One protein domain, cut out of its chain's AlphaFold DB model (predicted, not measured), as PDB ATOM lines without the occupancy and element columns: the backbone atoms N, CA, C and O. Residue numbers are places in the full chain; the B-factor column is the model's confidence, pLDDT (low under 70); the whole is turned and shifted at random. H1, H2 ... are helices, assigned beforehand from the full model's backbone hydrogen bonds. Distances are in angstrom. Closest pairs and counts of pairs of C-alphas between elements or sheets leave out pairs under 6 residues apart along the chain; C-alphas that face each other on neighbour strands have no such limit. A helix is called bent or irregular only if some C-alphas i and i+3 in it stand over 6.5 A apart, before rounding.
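AT A GLANCE: This is residues 132 to 221 of the 230 residues of an uncharacterized protein of Desulfovibrio sp. An276 (UniProt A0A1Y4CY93). The helices form two groups: the long helix H3 and H6 cross near the middle of the domain, with the short H4 packed on H6 and the short H5 near both H3 and H6, while H1 and H2, about perpendicular to each other, make a second group to one side. The two groups are joined loosely, with H3 only just touching H2, and H1 has no contact with H3 to H6. The printed part has 90 residues with six named helices, H1 to H6 in order, and no named strand; its class is all helix. It is compact, with a radius of gyration of the C-alphas of 13.0 A, and spans 33 by 25 by 18 A.

HOW THE PARTS SIT: H1, residues 132 to 140, touches H2, residues 148 to 160, about perpendicular at 77 degrees; the closest C-alphas are those of Ala 135 and Leu 157, 4.6 A apart. H2 and H3, residues 168 to 185, form a helical hairpin, running opposite ways at a shallow tilt of 6 degrees. They only just touch, with 3 pairs of C-alphas within 8 A, the closest being those of Arg 148 and Arg 181 at 7.5 A. H3 touches H6, residues 206 to 220, with residues 176 to 184 alone, the same way at a steep tilt of 47 degrees; C-alphas 180 and 216 are closest, at 6.4 A. H6 is the hub, touching three helices. H4, residues 192 to 196, touches it, the closest C-alphas being those of Leu 196 and Ala 213, 7.2 A apart. H5, residues 199 to 203, only just touches residues 209 to 212 of H6, with 3 pairs of C-alphas within 8 A; those of Tyr 201 and Gln 209 are closest, at 6.3 A. H3 and H4 are close but not clearly touching, with the C-alphas of Val 183 and Ile 195 closest at 6.6 A. H2 and H6 are only just apart, at 8.0 A. Helix packing is mostly crossed, only just: 1 of 3 touching pairs with a tilt is shallow. In H1, H3, H4, H5 and H6 every O i to N i+4 pair is within hydrogen-bond range; in H2 4 of 9 are, beside 8 of 10 O i to N i+3 pairs.

IN THESE COORDINATES: H1 begins at C-alpha 132, (2.594, -49.909, 25.820), and is 12.1 A long. H2 is 18.2 A long and irregular: C-alphas 149 and 152 are 8.0 A apart. H3, the longest helix with 18 residues, runs 25.9 A from C-alpha 168 at (-3.602, -32.756, 40.799). H4 and H5 have five residues each. H6, 20.7 A long, ends at C-alpha 220, (7.810, -28.956, 15.891).

THE WHOLE: The two C-alphas farthest apart, those of Gly 162 and Asp 188, are 36.9 A apart. The printed part has no cut. The links H4 to H5 and H5 to H6 are tight, the other three are short, and none is long. The mean pLDDT of the printed part is 92.1, and no printed residue is under 70.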
ATOM      1  N   ASN A 132       1.791 -49.596  24.632       98.19
ATOM      2  CA  ASN A 132       2.594 -49.909  25.820       98.19
ATOM      3  C   ASN A 132       4.062 -49.529  25.631       98.19
ATOM      4  O   ASN A 132       4.690 -49.000  26.553       98.19
ATOM      5  N   TYR A 133       4.607 -49.782  24.444       98.25
ATOM      6  CA  TYR A 133       5.967 -49.412  24.088       98.25
ATOM      7  C   TYR A 133       6.152 -47.888  24.109       98.25
ATOM      8  O   TYR A 133       7.034 -47.394  24.810       98.25
ATOM      9  N   VAL A 134       5.265 -47.129  23.452       98.56
ATOM     10  CA  VAL A 134       5.298 -45.654  23.444       98.56
ATOM     11  C   VAL A 134       5.211 -45.090  24.865       98.56
ATOM     12  O   VAL A 134       6.012 -44.229  25.235       98.56
ATOM     13  N   ALA A 135       4.296 -45.605  25.693       98.31
ATOM     14  CA  ALA A 135       4.184 -45.206  27.095       98.31
ATOM     15  C   ALA A 135       5.463 -45.514  27.895       98.31
ATOM     16  O   ALA A 135       5.928 -44.680  28.678       98.31
ATOM     17  N   SER A 136       6.071 -46.680  27.667       98.12
ATOM     18  CA  SER A 136       7.308 -47.097  28.338       98.12
ATOM     19  C   SER A 136       8.494 -46.215  27.950       98.12
ATOM     20  O   SER A 136       9.231 -45.767  28.828       98.12
ATOM     21  N   VAL A 137       8.647 -45.905  26.658       97.94
ATOM     22  CA  VAL A 137       9.672 -44.980  26.148       97.94
ATOM     23  C   VAL A 137       9.486 -43.595  26.761       97.94
ATOM     24  O   VAL A 137      10.433 -43.022  27.302       97.94
ATOM     25  N   ALA A 138       8.262 -43.069  26.760       97.50
ATOM     26  CA  ALA A 138       7.962 -41.763  27.335       97.50
ATOM     27  C   ALA A 138       8.304 -41.701  28.831       97.50
ATOM     28  O   ALA A 138       8.986 -40.773  29.273       97.50
ATOM     29  N   LYS A 139       7.913 -42.724  29.600       96.94
ATOM     30  CA  LYS A 139       8.255 -42.836  31.022       96.94
ATOM     31  C   LYS A 139       9.764 -42.927  31.243       96.94
ATOM     32  O   LYS A 139      10.291 -42.211  32.094       96.94
ATOM     33  N   TYR A 140      10.463 -43.758  30.468       96.25
ATOM     34  CA  TYR A 140      11.924 -43.875  30.513       96.25
ATOM     35  C   TYR A 140      12.614 -42.524  30.254       96.25
ATOM     36  O   TYR A 140      13.576 -42.172  30.934       96.25
ATOM     37  N   ARG A 141      12.067 -41.716  29.338       94.88
ATOM     38  CA  ARG A 141      12.530 -40.354  29.011       94.88
ATOM     39  C   ARG A 141      11.975 -39.266  29.955       94.88
ATOM     40  O   ARG A 141      12.113 -38.072  29.675       94.88
ATOM     41  N   GLY A 142      11.329 -39.648  31.060       93.00
ATOM     42  CA  GLY A 142      10.840 -38.730  32.095       93.00
ATOM     43  C   GLY A 142       9.661 -37.849  31.670       93.00
ATOM     44  O   GLY A 142       9.528 -36.724  32.156       93.00
ATOM     45  N   TRP A 143       8.829 -38.306  30.737       93.94
ATOM     46  CA  TRP A 143       7.596 -37.618  30.363       93.94
ATOM     47  C   TRP A 143       6.449 -37.968  31.314       93.94
ATOM     48  O   TRP A 143       6.320 -39.094  31.796       93.94
ATOM     49  N   ILE A 144       5.617 -36.965  31.585       89.38
ATOM     50  CA  ILE A 144       4.454 -37.064  32.477       89.38
ATOM     51  C   ILE A 144       3.159 -37.038  31.658       89.38
ATOM     52  O   ILE A 144       2.193 -37.689  32.033       89.38
ATOM     53  N   ALA A 145       3.178 -36.332  30.527       91.56
ATOM     54  CA  ALA A 145       2.080 -36.189  29.584       91.56
ATOM     55  C   ALA A 145       2.609 -36.416  28.168       91.56
ATOM     56  O   ALA A 145       3.771 -36.106  27.906       91.56
ATOM     57  N   LEU A 146       1.779 -36.925  27.263       94.44
ATOM     58  CA  LEU A 146       2.144 -37.089  25.860       94.44
ATOM     59  C   LEU A 146       1.534 -35.976  25.001       94.44
ATOM     60  O   LEU A 146       0.408 -35.548  25.261       94.44
ATOM     61  N   PRO A 147       2.234 -35.515  23.951       93.50
ATOM     62  CA  PRO A 147       1.626 -34.652  22.951       93.50
ATOM     63  C   PRO A 147       0.498 -35.385  22.220       93.50
ATOM     64  O   PRO A 147       0.530 -36.604  22.055       93.50
ATOM     65  N   ARG A 148      -0.458 -34.630  21.671       89.88
ATOM     66  CA  ARG A 148      -1.667 -35.173  21.025       89.88
ATOM     67  C   ARG A 148      -1.412 -36.255  19.967       89.88
ATOM     68  O   ARG A 148      -2.246 -37.131  19.765       89.88
ATOM     69  N   ARG A 149      -0.289 -36.190  19.249       93.69
ATOM     70  CA  ARG A 149       0.053 -37.185  18.217       93.69
ATOM     71  C   ARG A 149       0.278 -38.587  18.798       93.69
ATOM     72  O   ARG A 149       0.189 -39.553  18.054       93.69
ATOM     73  N   LEU A 150       0.528 -38.684  20.102       97.00
ATOM     74  CA  LEU A 150       0.779 -39.917  20.848       97.00
ATOM     75  C   LEU A 150      -0.317 -40.202  21.884       97.00
ATOM     76  O   LEU A 150      -0.106 -40.985  22.807       97.00
ATOM     77  N   ASP A 151      -1.491 -39.578  21.740       94.69
ATOM     78  CA  ASP A 151      -2.554 -39.653  22.748       94.69
ATOM     79  C   ASP A 151      -3.094 -41.076  22.962       94.69
ATOM     80  O   ASP A 151      -3.505 -41.440  24.060       94.69
ATOM     81  N   PHE A 152      -2.979 -41.930  21.941       96.44
ATOM     82  CA  PHE A 152      -3.320 -43.353  22.019       96.44
ATOM     83  C   PHE A 152      -2.532 -44.124  23.098       96.44
ATOM     84  O   PHE A 152      -2.922 -45.227  23.468       96.44
ATOM     85  N   ALA A 153      -1.424 -43.570  23.605       97.56
ATOM     86  CA  ALA A 153      -0.612 -44.150  24.674       97.56
ATOM     87  C   ALA A 153      -0.717 -43.383  26.013       97.56
ATOM     88  O   ALA A 153      -0.104 -43.792  27.004       97.56
ATOM     89  N   SER A 154      -1.487 -42.286  26.075       95.25
ATOM     90  CA  SER A 154      -1.591 -41.408  27.252       95.25
ATOM     91  C   SER A 154      -2.100 -42.142  28.491       95.25
ATOM     92  O   SER A 154      -1.531 -42.002  29.573       95.25
ATOM     93  N   GLU A 155      -3.152 -42.953  28.355       94.88
ATOM     94  CA  GLU A 155      -3.743 -43.693  29.481       94.88
ATOM     95  C   GLU A 155      -2.754 -44.685  30.103       94.88
ATOM     96  O   GLU A 155      -2.654 -44.795  31.329       94.88
ATOM     97  N   LEU A 156      -1.962 -45.356  29.266       97.19
ATOM     98  CA  LEU A 156      -0.929 -46.287  29.708       97.19
ATOM     99  C   LEU A 156       0.206 -45.554  30.423       97.19
ATOM    100  O   LEU A 156       0.621 -45.988  31.497       97.19
ATOM    101  N   LEU A 157       0.660 -44.409  29.899       96.81
ATOM    102  CA  LEU A 157       1.654 -43.579  30.585       96.81
ATOM    103  C   LEU A 157       1.138 -43.106  31.952       96.81
ATOM    104  O   LEU A 157       1.858 -43.192  32.950       96.81
ATOM    105  N   ASN A 158      -0.114 -42.645  32.014       95.19
ATOM    106  CA  ASN A 158      -0.754 -42.218  33.257       95.19
ATOM    107  C   ASN A 158      -0.785 -43.356  34.280       95.19
ATOM    108  O   ASN A 158      -0.333 -43.170  35.410       95.19
ATOM    109  N   SER A 159      -1.218 -44.548  33.862       95.31
ATOM    110  CA  SER A 159      -1.206 -45.756  34.691       95.31
ATOM    111  C   SER A 159       0.199 -46.073  35.217       95.31
ATOM    112  O   SER A 159       0.399 -46.228  36.424       95.31
ATOM    113  N   MET A 160       1.215 -46.054  34.347       95.50
ATOM    114  CA  MET A 160       2.604 -46.310  34.737       95.50
ATOM    115  C   MET A 160       3.175 -45.250  35.690       95.50
ATOM    116  O   MET A 160       4.084 -45.560  36.465       95.50
ATOM    117  N   ASN A 161       2.679 -44.015  35.635       92.94
ATOM    118  CA  ASN A 161       3.059 -42.922  36.532       92.94
ATOM    119  C   ASN A 161       2.199 -42.862  37.810       92.94
ATOM    120  O   ASN A 161       2.428 -41.992  38.651       92.94
ATOM    121  N   GLY A 162       1.222 -43.763  37.970       92.50
ATOM    122  CA  GLY A 162       0.277 -43.745  39.089       92.50
ATOM    123  C   GLY A 162      -0.652 -42.527  39.080       92.50
ATOM    124  O   GLY A 162      -1.130 -42.101  40.132       92.50
ATOM    125  N   LEU A 163      -0.874 -41.929  37.909       91.81
ATOM    126  CA  LEU A 163      -1.742 -40.774  37.725       91.81
ATOM    127  C   LEU A 163      -3.178 -41.234  37.492       91.81
ATOM    128  O   LEU A 163      -3.447 -42.153  36.724       91.81
ATOM    129  N   THR A 164      -4.107 -40.559  38.159       91.06
ATOM    130  CA  THR A 164      -5.550 -40.755  37.981       91.06
ATOM    131  C   THR A 164      -6.192 -39.431  37.608       91.06
ATOM    132  O   THR A 164      -5.634 -38.377  37.916       91.06
ATOM    133  N   GLU A 165      -7.395 -39.464  37.035       89.12
ATOM    134  CA  GLU A 165      -8.114 -38.247  36.630       89.12
ATOM    135  C   GLU A 165      -8.347 -37.247  37.770       89.12
ATOM    136  O   GLU A 165      -8.500 -36.052  37.546       89.12
ATOM    137  N   LYS A 166      -8.348 -37.740  39.012       89.94
ATOM    138  CA  LYS A 166      -8.529 -36.934  40.224       89.94
ATOM    139  C   LYS A 166      -7.218 -36.375  40.778       89.94
ATOM    140  O   LYS A 166      -7.240 -35.560  41.696       89.94
ATOM    141  N   SER A 167      -6.073 -36.854  40.295       92.00
ATOM    142  CA  SER A 167      -4.773 -36.416  40.793       92.00
ATOM    143  C   SER A 167      -4.445 -35.022  40.263       92.00
ATOM    144  O   SER A 167      -4.561 -34.759  39.069       92.00
ATOM    145  N   LYS A 168      -3.983 -34.133  41.150       91.69
ATOM    146  CA  LYS A 168      -3.602 -32.756  40.799       91.69
ATOM    147  C   LYS A 168      -2.649 -32.711  39.596       91.69
ATOM    148  O   LYS A 168      -2.898 -31.999  38.637       91.69
ATOM    149  N   ARG A 169      -1.623 -33.568  39.613       88.75
ATOM    150  CA  ARG A 169      -0.609 -33.650  38.553       88.75
ATOM    151  C   ARG A 169      -1.174 -34.083  37.197       88.75
ATOM    152  O   ARG A 169      -0.651 -33.643  36.181       88.75
ATOM    153  N   TYR A 170      -2.207 -34.930  37.165       90.25
ATOM    154  CA  TYR A 170      -2.895 -35.287  35.918       90.25
ATOM    155  C   TYR A 170      -3.629 -34.081  35.337       90.25
ATOM    156  O   TYR A 170      -3.478 -33.799  34.154       90.25
ATOM    157  N   ILE A 171      -4.386 -33.367  36.177       91.88
ATOM    158  CA  ILE A 171      -5.176 -32.200  35.767       91.88
ATOM    159  C   ILE A 171      -4.249 -31.129  35.185       91.88
ATOM    160  O   ILE A 171      -4.421 -30.754  34.032       91.88
ATOM    161  N   GLU A 172      -3.196 -30.759  35.921       90.62
ATOM    162  CA  GLU A 172      -2.196 -29.774  35.476       90.62
ATOM    163  C   GLU A 172      -1.519 -30.192  34.161       90.62
ATOM    164  O   GLU A 172      -1.338 -29.394  33.246       90.62
ATOM    165  N   SER A 173      -1.157 -31.474  34.036       89.00
ATOM    166  CA  SER A 173      -0.508 -31.996  32.828       89.00
ATOM    167  C   SER A 173      -1.435 -31.976  31.613       89.00
ATOM    168  O   SER A 173      -0.988 -31.703  30.500       89.00
ATOM    169  N   LYS A 174      -2.719 -32.281  31.817       90.81
ATOM    170  CA  LYS A 174      -3.738 -32.271  30.768       90.81
ATOM    171  C   LYS A 174      -4.030 -30.848  30.299       90.81
ATOM    172  O   LYS A 174      -4.017 -30.611  29.096       90.81
ATOM    173  N   GLU A 175      -4.221 -29.921  31.237       91.62
ATOM    174  CA  GLU A 175      -4.405 -28.493  30.951       91.62
ATOM    175  C   GLU A 175      -3.242 -27.958  30.112       91.62
ATOM    176  O   GLU A 175      -3.463 -27.360  29.063       91.62
ATOM    177  N   LEU A 176      -2.004 -28.291  30.485       91.00
ATOM    178  CA  LEU A 176      -0.822 -27.868  29.742       91.00
ATOM    179  C   LEU A 176      -0.775 -28.422  28.307       91.00
ATOM    180  O   LEU A 176      -0.426 -27.703  27.370       91.00
ATOM    181  N   VAL A 177      -1.112 -29.703  28.108       90.81
ATOM    182  CA  VAL A 177      -1.178 -30.303  26.762       90.81
ATOM    183  C   VAL A 177      -2.261 -29.628  25.916       90.81
ATOM    184  O   VAL A 177      -2.035 -29.371  24.729       90.81
ATOM    185  N   ASP A 178      -3.414 -29.329  26.514       91.44
ATOM    186  CA  ASP A 178      -4.514 -28.636  25.847       91.44
ATOM    187  C   ASP A 178      -4.127 -27.192  25.478       91.44
ATOM    188  O   ASP A 178      -4.372 -26.767  24.349       91.44
ATOM    189  N   GLU A 179      -3.425 -26.468  26.351       91.38
ATOM    190  CA  GLU A 179      -2.904 -25.130  26.053       91.38
ATOM    191  C   GLU A 179      -1.907 -25.132  24.888       91.38
ATOM    192  O   GLU A 179      -2.055 -24.348  23.946       91.38
ATOM    193  N   VAL A 180      -0.919 -26.042  24.898       90.75
ATOM    194  CA  VAL A 180       0.047 -26.173  23.790       90.75
ATOM    195  C   VAL A 180      -0.685 -26.450  22.482       90.75
ATOM    196  O   VAL A 180      -0.363 -25.877  21.439       90.75
ATOM    197  N   ARG A 181      -1.689 -27.327  22.524       88.62
ATOM    198  CA  ARG A 181      -2.499 -27.687  21.361       88.62
ATOM    199  C   ARG A 181      -3.258 -26.489  20.801       88.62
ATOM    200  O   ARG A 181      -3.324 -26.355  19.578       88.62
ATOM    201  N   GLU A 182      -3.859 -25.670  21.653       89.62
ATOM    202  CA  GLU A 182      -4.621 -24.504  21.208       89.62
ATOM    203  C   GLU A 182      -3.704 -23.428  20.620       89.62
ATOM    204  O   GLU A 182      -3.993 -22.922  19.535       89.62
ATOM    205  N   VAL A 183      -2.539 -23.177  21.229       88.69
ATOM    206  CA  VAL A 183      -1.520 -22.290  20.639       88.69
ATOM    207  C   VAL A 183      -1.061 -22.821  19.280       88.69
ATOM    208  O   VAL A 183      -1.061 -22.081  18.303       88.69
ATOM    209  N   TYR A 184      -0.734 -24.111  19.182       87.19
ATOM    210  CA  TYR A 184      -0.267 -24.717  17.932       87.19
ATOM    211  C   TYR A 184      -1.306 -24.617  16.803       87.19
ATOM    212  O   TYR A 184      -0.948 -24.407  15.650       87.19
ATOM    213  N   ARG A 185      -2.600 -24.766  17.117       87.31
ATOM    214  CA  ARG A 185      -3.705 -24.667  16.145       87.31
ATOM    215  C   ARG A 185      -4.023 -23.243  15.711       87.31
ATOM    216  O   ARG A 185      -4.546 -23.066  14.617       87.31
ATOM    217  N   GLY A 186      -3.767 -22.267  16.577       84.56
ATOM    218  CA  GLY A 186      -3.999 -20.854  16.288       84.56
ATOM    219  C   GLY A 186      -2.955 -20.230  15.361       84.56
ATOM    220  O   GLY A 186      -3.099 -19.067  14.999       84.56
ATOM    221  N   LEU A 187      -1.905 -20.973  14.996       84.50
ATOM    222  CA  LEU A 187      -0.813 -20.498  14.153       84.50
ATOM    223  C   LEU A 187      -0.912 -21.108  12.752       84.50
ATOM    224  O   LEU A 187      -0.926 -22.328  12.609       84.50
ATOM    225  N   ASP A 188      -0.895 -20.257  11.723       78.94
ATOM    226  CA  ASP A 188      -0.855 -20.700  10.320       78.94
ATOM    227  C   ASP A 188       0.440 -21.468  10.010       78.94
ATOM    228  O   ASP A 188       0.420 -22.492   9.334       78.94
ATOM    229  N   ASN A 189       1.564 -20.985  10.552       82.88
ATOM    230  CA  ASN A 189       2.882 -21.609  10.469       82.88
ATOM    231  C   ASN A 189       3.510 -21.637  11.871       82.88
ATOM    232  O   ASN A 189       4.167 -20.670  12.268       82.88
ATOM    233  N   PRO A 190       3.281 -22.702  12.656       86.06
ATOM    234  CA  PRO A 190       3.806 -22.789  14.009       86.06
ATOM    235  C   PRO A 190       5.339 -22.862  13.984       86.06
ATOM    236  O   PRO A 190       5.921 -23.781  13.415       86.06
ATOM    237  N   THR A 191       5.990 -21.890  14.624       89.88
ATOM    238  CA  THR A 191       7.441 -21.863  14.864       89.88
ATOM    239  C   THR A 191       7.720 -21.833  16.361       89.88
ATOM    240  O   THR A 191       6.854 -21.447  17.150       89.88
ATOM    241  N   ALA A 192       8.938 -22.208  16.767       89.00
ATOM    242  CA  ALA A 192       9.340 -22.133  18.170       89.00
ATOM    243  C   ALA A 192       9.155 -20.710  18.721       89.00
ATOM    244  O   ALA A 192       8.525 -20.530  19.759       89.00
ATOM    245  N   ASP A 193       9.597 -19.696  17.975       88.88
ATOM    246  CA  ASP A 193       9.467 -18.296  18.383       88.88
ATOM    247  C   ASP A 193       8.007 -17.854  18.509       88.88
ATOM    248  O   ASP A 193       7.657 -17.183  19.478       88.88
ATOM    249  N   ALA A 194       7.135 -18.236  17.573       90.12
ATOM    250  CA  ALA A 194       5.719 -17.879  17.647       90.12
ATOM    251  C   ALA A 194       5.039 -18.516  18.870       90.12
ATOM    252  O   ALA A 194       4.262 -17.861  19.563       90.12
ATOM    253  N   ILE A 195       5.373 -19.774  19.170       90.12
ATOM    254  CA  ILE A 195       4.803 -20.511  20.299       90.12
ATOM    255  C   ILE A 195       5.312 -19.957  21.640       90.12
ATOM    256  O   ILE A 195       4.514 -19.701  22.542       90.12
ATOM    257  N   LEU A 196       6.620 -19.725  21.773       90.44
ATOM    258  CA  LEU A 196       7.235 -19.228  23.011       90.44
ATOM    259  C   LEU A 196       6.941 -17.741  23.275       90.44
ATOM    260  O   LEU A 196       7.101 -17.273  24.399       90.44
ATOM    261  N   ASN A 197       6.480 -16.990  22.272       90.25
ATOM    262  CA  ASN A 197       5.997 -15.618  22.448       90.25
ATOM    263  C   ASN A 197       4.476 -15.517  22.649       90.25
ATOM    264  O   ASN A 197       3.969 -14.398  22.784       90.25
ATOM    265  N   SER A 198       3.757 -16.644  22.694       90.75
ATOM    266  CA  SER A 198       2.316 -16.661  22.963       90.75
ATOM    267  C   SER A 198       1.988 -16.117  24.357       90.75
ATOM    268  O   SER A 198       2.761 -16.260  25.307       90.75
ATOM    269  N   GLU A 199       0.822 -15.482  24.491       90.56
ATOM    270  CA  GLU A 199       0.368 -14.950  25.782       90.56
ATOM    271  C   GLU A 199       0.139 -16.069  26.802       90.56
ATOM    272  O   GLU A 199       0.474 -15.900  27.972       90.56
ATOM    273  N   GLN A 200      -0.334 -17.232  26.348       89.69
ATOM    274  CA  GLN A 200      -0.485 -18.435  27.167       89.69
ATOM    275  C   GLN A 200       0.855 -18.828  27.803       89.69
ATOM    276  O   GLN A 200       0.956 -18.907  29.022       89.69
ATOM    277  N   TYR A 201       1.920 -18.962  27.003       90.75
ATOM    278  CA  TYR A 201       3.245 -19.329  27.514       90.75
ATOM    279  C   TYR A 201       3.800 -18.324  28.540       90.75
ATOM    280  O   TYR A 201       4.413 -18.710  29.538       90.75
ATOM    281  N   LYS A 202       3.574 -17.022  28.327       91.25
ATOM    282  CA  LYS A 202       4.046 -15.968  29.244       91.25
ATOM    283  C   LYS A 202       3.329 -15.975  30.596       91.25
ATOM    284  O   LYS A 202       3.904 -15.492  31.569       91.25
ATOM    285  N   GLN A 203       2.100 -16.489  30.656       92.75
ATOM    286  CA  GLN A 203       1.303 -16.564  31.886       92.75
ATOM    287  C   GLN A 203       1.663 -17.769  32.765       92.75
ATOM    288  O   GLN A 203       1.338 -17.775  33.951       92.75
ATOM    289  N   LEU A 204       2.366 -18.758  32.208       91.56
ATOM    290  CA  LEU A 204       2.786 -19.963  32.915       91.56
ATOM    291  C   LEU A 204       3.921 -19.706  33.910       91.56
ATOM    292  O   LEU A 204       4.808 -18.874  33.703       91.56
ATOM    293  N   SER A 205       3.949 -20.498  34.981       91.94
ATOM    294  CA  SER A 205       5.095 -20.543  35.885       91.94
ATOM    295  C   SER A 205       6.315 -21.170  35.200       91.94
ATOM    296  O   SER A 205       6.206 -21.929  34.239       91.94
ATOM    297  N   ARG A 206       7.522 -20.913  35.720       89.56
ATOM    298  CA  ARG A 206       8.762 -21.441  35.121       89.56
ATOM    299  C   ARG A 206       8.770 -22.977  34.944       89.56
ATOM    300  O   ARG A 206       9.230 -23.429  33.897       89.56
ATOM    301  N   PRO A 207       8.302 -23.802  35.904       89.50
ATOM    302  CA  PRO A 207       8.195 -25.249  35.695       89.50
ATOM    303  C   PRO A 207       7.229 -25.642  34.569       89.50
ATOM    304  O   PRO A 207       7.543 -26.538  33.786       89.50
ATOM    305  N   GLU A 208       6.086 -24.964  34.468       90.44
ATOM    306  CA  GLU A 208       5.087 -25.199  33.419       90.44
ATOM    307  C   GLU A 208       5.621 -24.774  32.051       90.44
ATOM    308  O   GLU A 208       5.497 -25.531  31.098       90.44
ATOM    309  N   GLN A 209       6.325 -23.641  31.967       92.19
ATOM    310  CA  GLN A 209       7.004 -23.187  30.748       92.19
ATOM    311  C   GLN A 209       7.987 -24.230  30.207       92.19
ATOM    312  O   GLN A 209       8.021 -24.482  29.007       92.19
ATOM    313  N   ILE A 210       8.765 -24.882  31.078       91.19
ATOM    314  CA  ILE A 210       9.704 -25.934  30.654       91.19
ATOM    315  C   ILE A 210       8.948 -27.115  30.032       91.19
ATOM    316  O   ILE A 210       9.345 -27.616  28.981       91.19
ATOM    317  N   GLN A 211       7.859 -27.559  30.662       90.38
ATOM    318  CA  GLN A 211       7.052 -28.664  30.142       90.38
ATOM    319  C   GLN A 211       6.304 -28.271  28.860       90.38
ATOM    320  O   GLN A 211       6.264 -29.051  27.912       90.38
ATOM    321  N   PHE A 212       5.791 -27.043  28.793       93.25
ATOM    322  CA  PHE A 212       5.144 -26.481  27.613       93.25
ATOM    323  C   PHE A 212       6.110 -26.469  26.428       93.25
ATOM    324  O   PHE A 212       5.803 -27.007  25.366       93.25
ATOM    325  N   ALA A 213       7.311 -25.914  26.625       92.62
ATOM    326  CA  ALA A 213       8.351 -25.856  25.605       92.62
ATOM    327  C   ALA A 213       8.780 -27.258  25.153       92.62
ATOM    328  O   ALA A 213       9.007 -27.475  23.967       92.62
ATOM    329  N   LYS A 214       8.832 -28.226  26.076       93.38
ATOM    330  CA  LYS A 214       9.137 -29.628  25.771       93.38
ATOM    331  C   LYS A 214       8.067 -30.270  24.873       93.38
ATOM    332  O   LYS A 214       8.406 -30.869  23.856       93.38
ATOM    333  N   ILE A 215       6.779 -30.104  25.195       94.12
ATOM    334  CA  ILE A 215       5.662 -30.609  24.370       94.12
ATOM    335  C   ILE A 215       5.642 -29.908  23.004       94.12
ATOM    336  O   ILE A 215       5.506 -30.570  21.975       94.12
ATOM    337  N   ALA A 216       5.807 -28.583  22.979       93.31
ATOM    338  CA  ALA A 216       5.857 -27.803  21.746       93.31
ATOM    339  C   ALA A 216       7.032 -28.224  20.852       93.31
ATOM    340  O   ALA A 216       6.843 -28.436  19.655       93.31
ATOM    341  N   GLY A 217       8.217 -28.419  21.435       93.50
ATOM    342  CA  GLY A 217       9.402 -28.913  20.736       93.50
ATOM    343  C   GLY A 217       9.158 -30.262  20.062       93.50
ATOM    344  O   GLY A 217       9.481 -30.419  18.889       93.50
ATOM    345  N   ALA A 218       8.485 -31.197  20.741       95.31
ATOM    346  CA  ALA A 218       8.119 -32.483  20.148       95.31
ATOM    347  C   ALA A 218       7.136 -32.373  18.974       95.31
ATOM    348  O   ALA A 218       7.193 -33.181  18.050       95.31
ATOM    349  N   LEU A 219       6.241 -31.381  18.974       92.88
ATOM    350  CA  LEU A 219       5.320 -31.151  17.855       92.88
ATOM    351  C   LEU A 219       5.998 -30.494  16.645       92.88
ATOM    352  O   LEU A 219       5.566 -30.738  15.514       92.88
ATOM    353  N   LEU A 220       7.023 -29.675  16.897       93.19
ATOM    354  CA  LEU A 220       7.810 -28.956  15.891       93.19
ATOM    355  C   LEU A 220       8.983 -29.762  15.327       93.19
ATOM    356  O   LEU A 220       9.573 -29.346  14.333       93.19
ATOM    357  N   PHE A 221       9.343 -30.876  15.962       95.31
ATOM    358  CA  PHE A 221      10.467 -31.694  15.537       95.31
ATOM    359  C   PHE A 221      10.285 -32.205  14.098       95.31
ATOM    360  O   PHE A 221       9.248 -32.784  13.756       95.31
TER     361      PHE A 221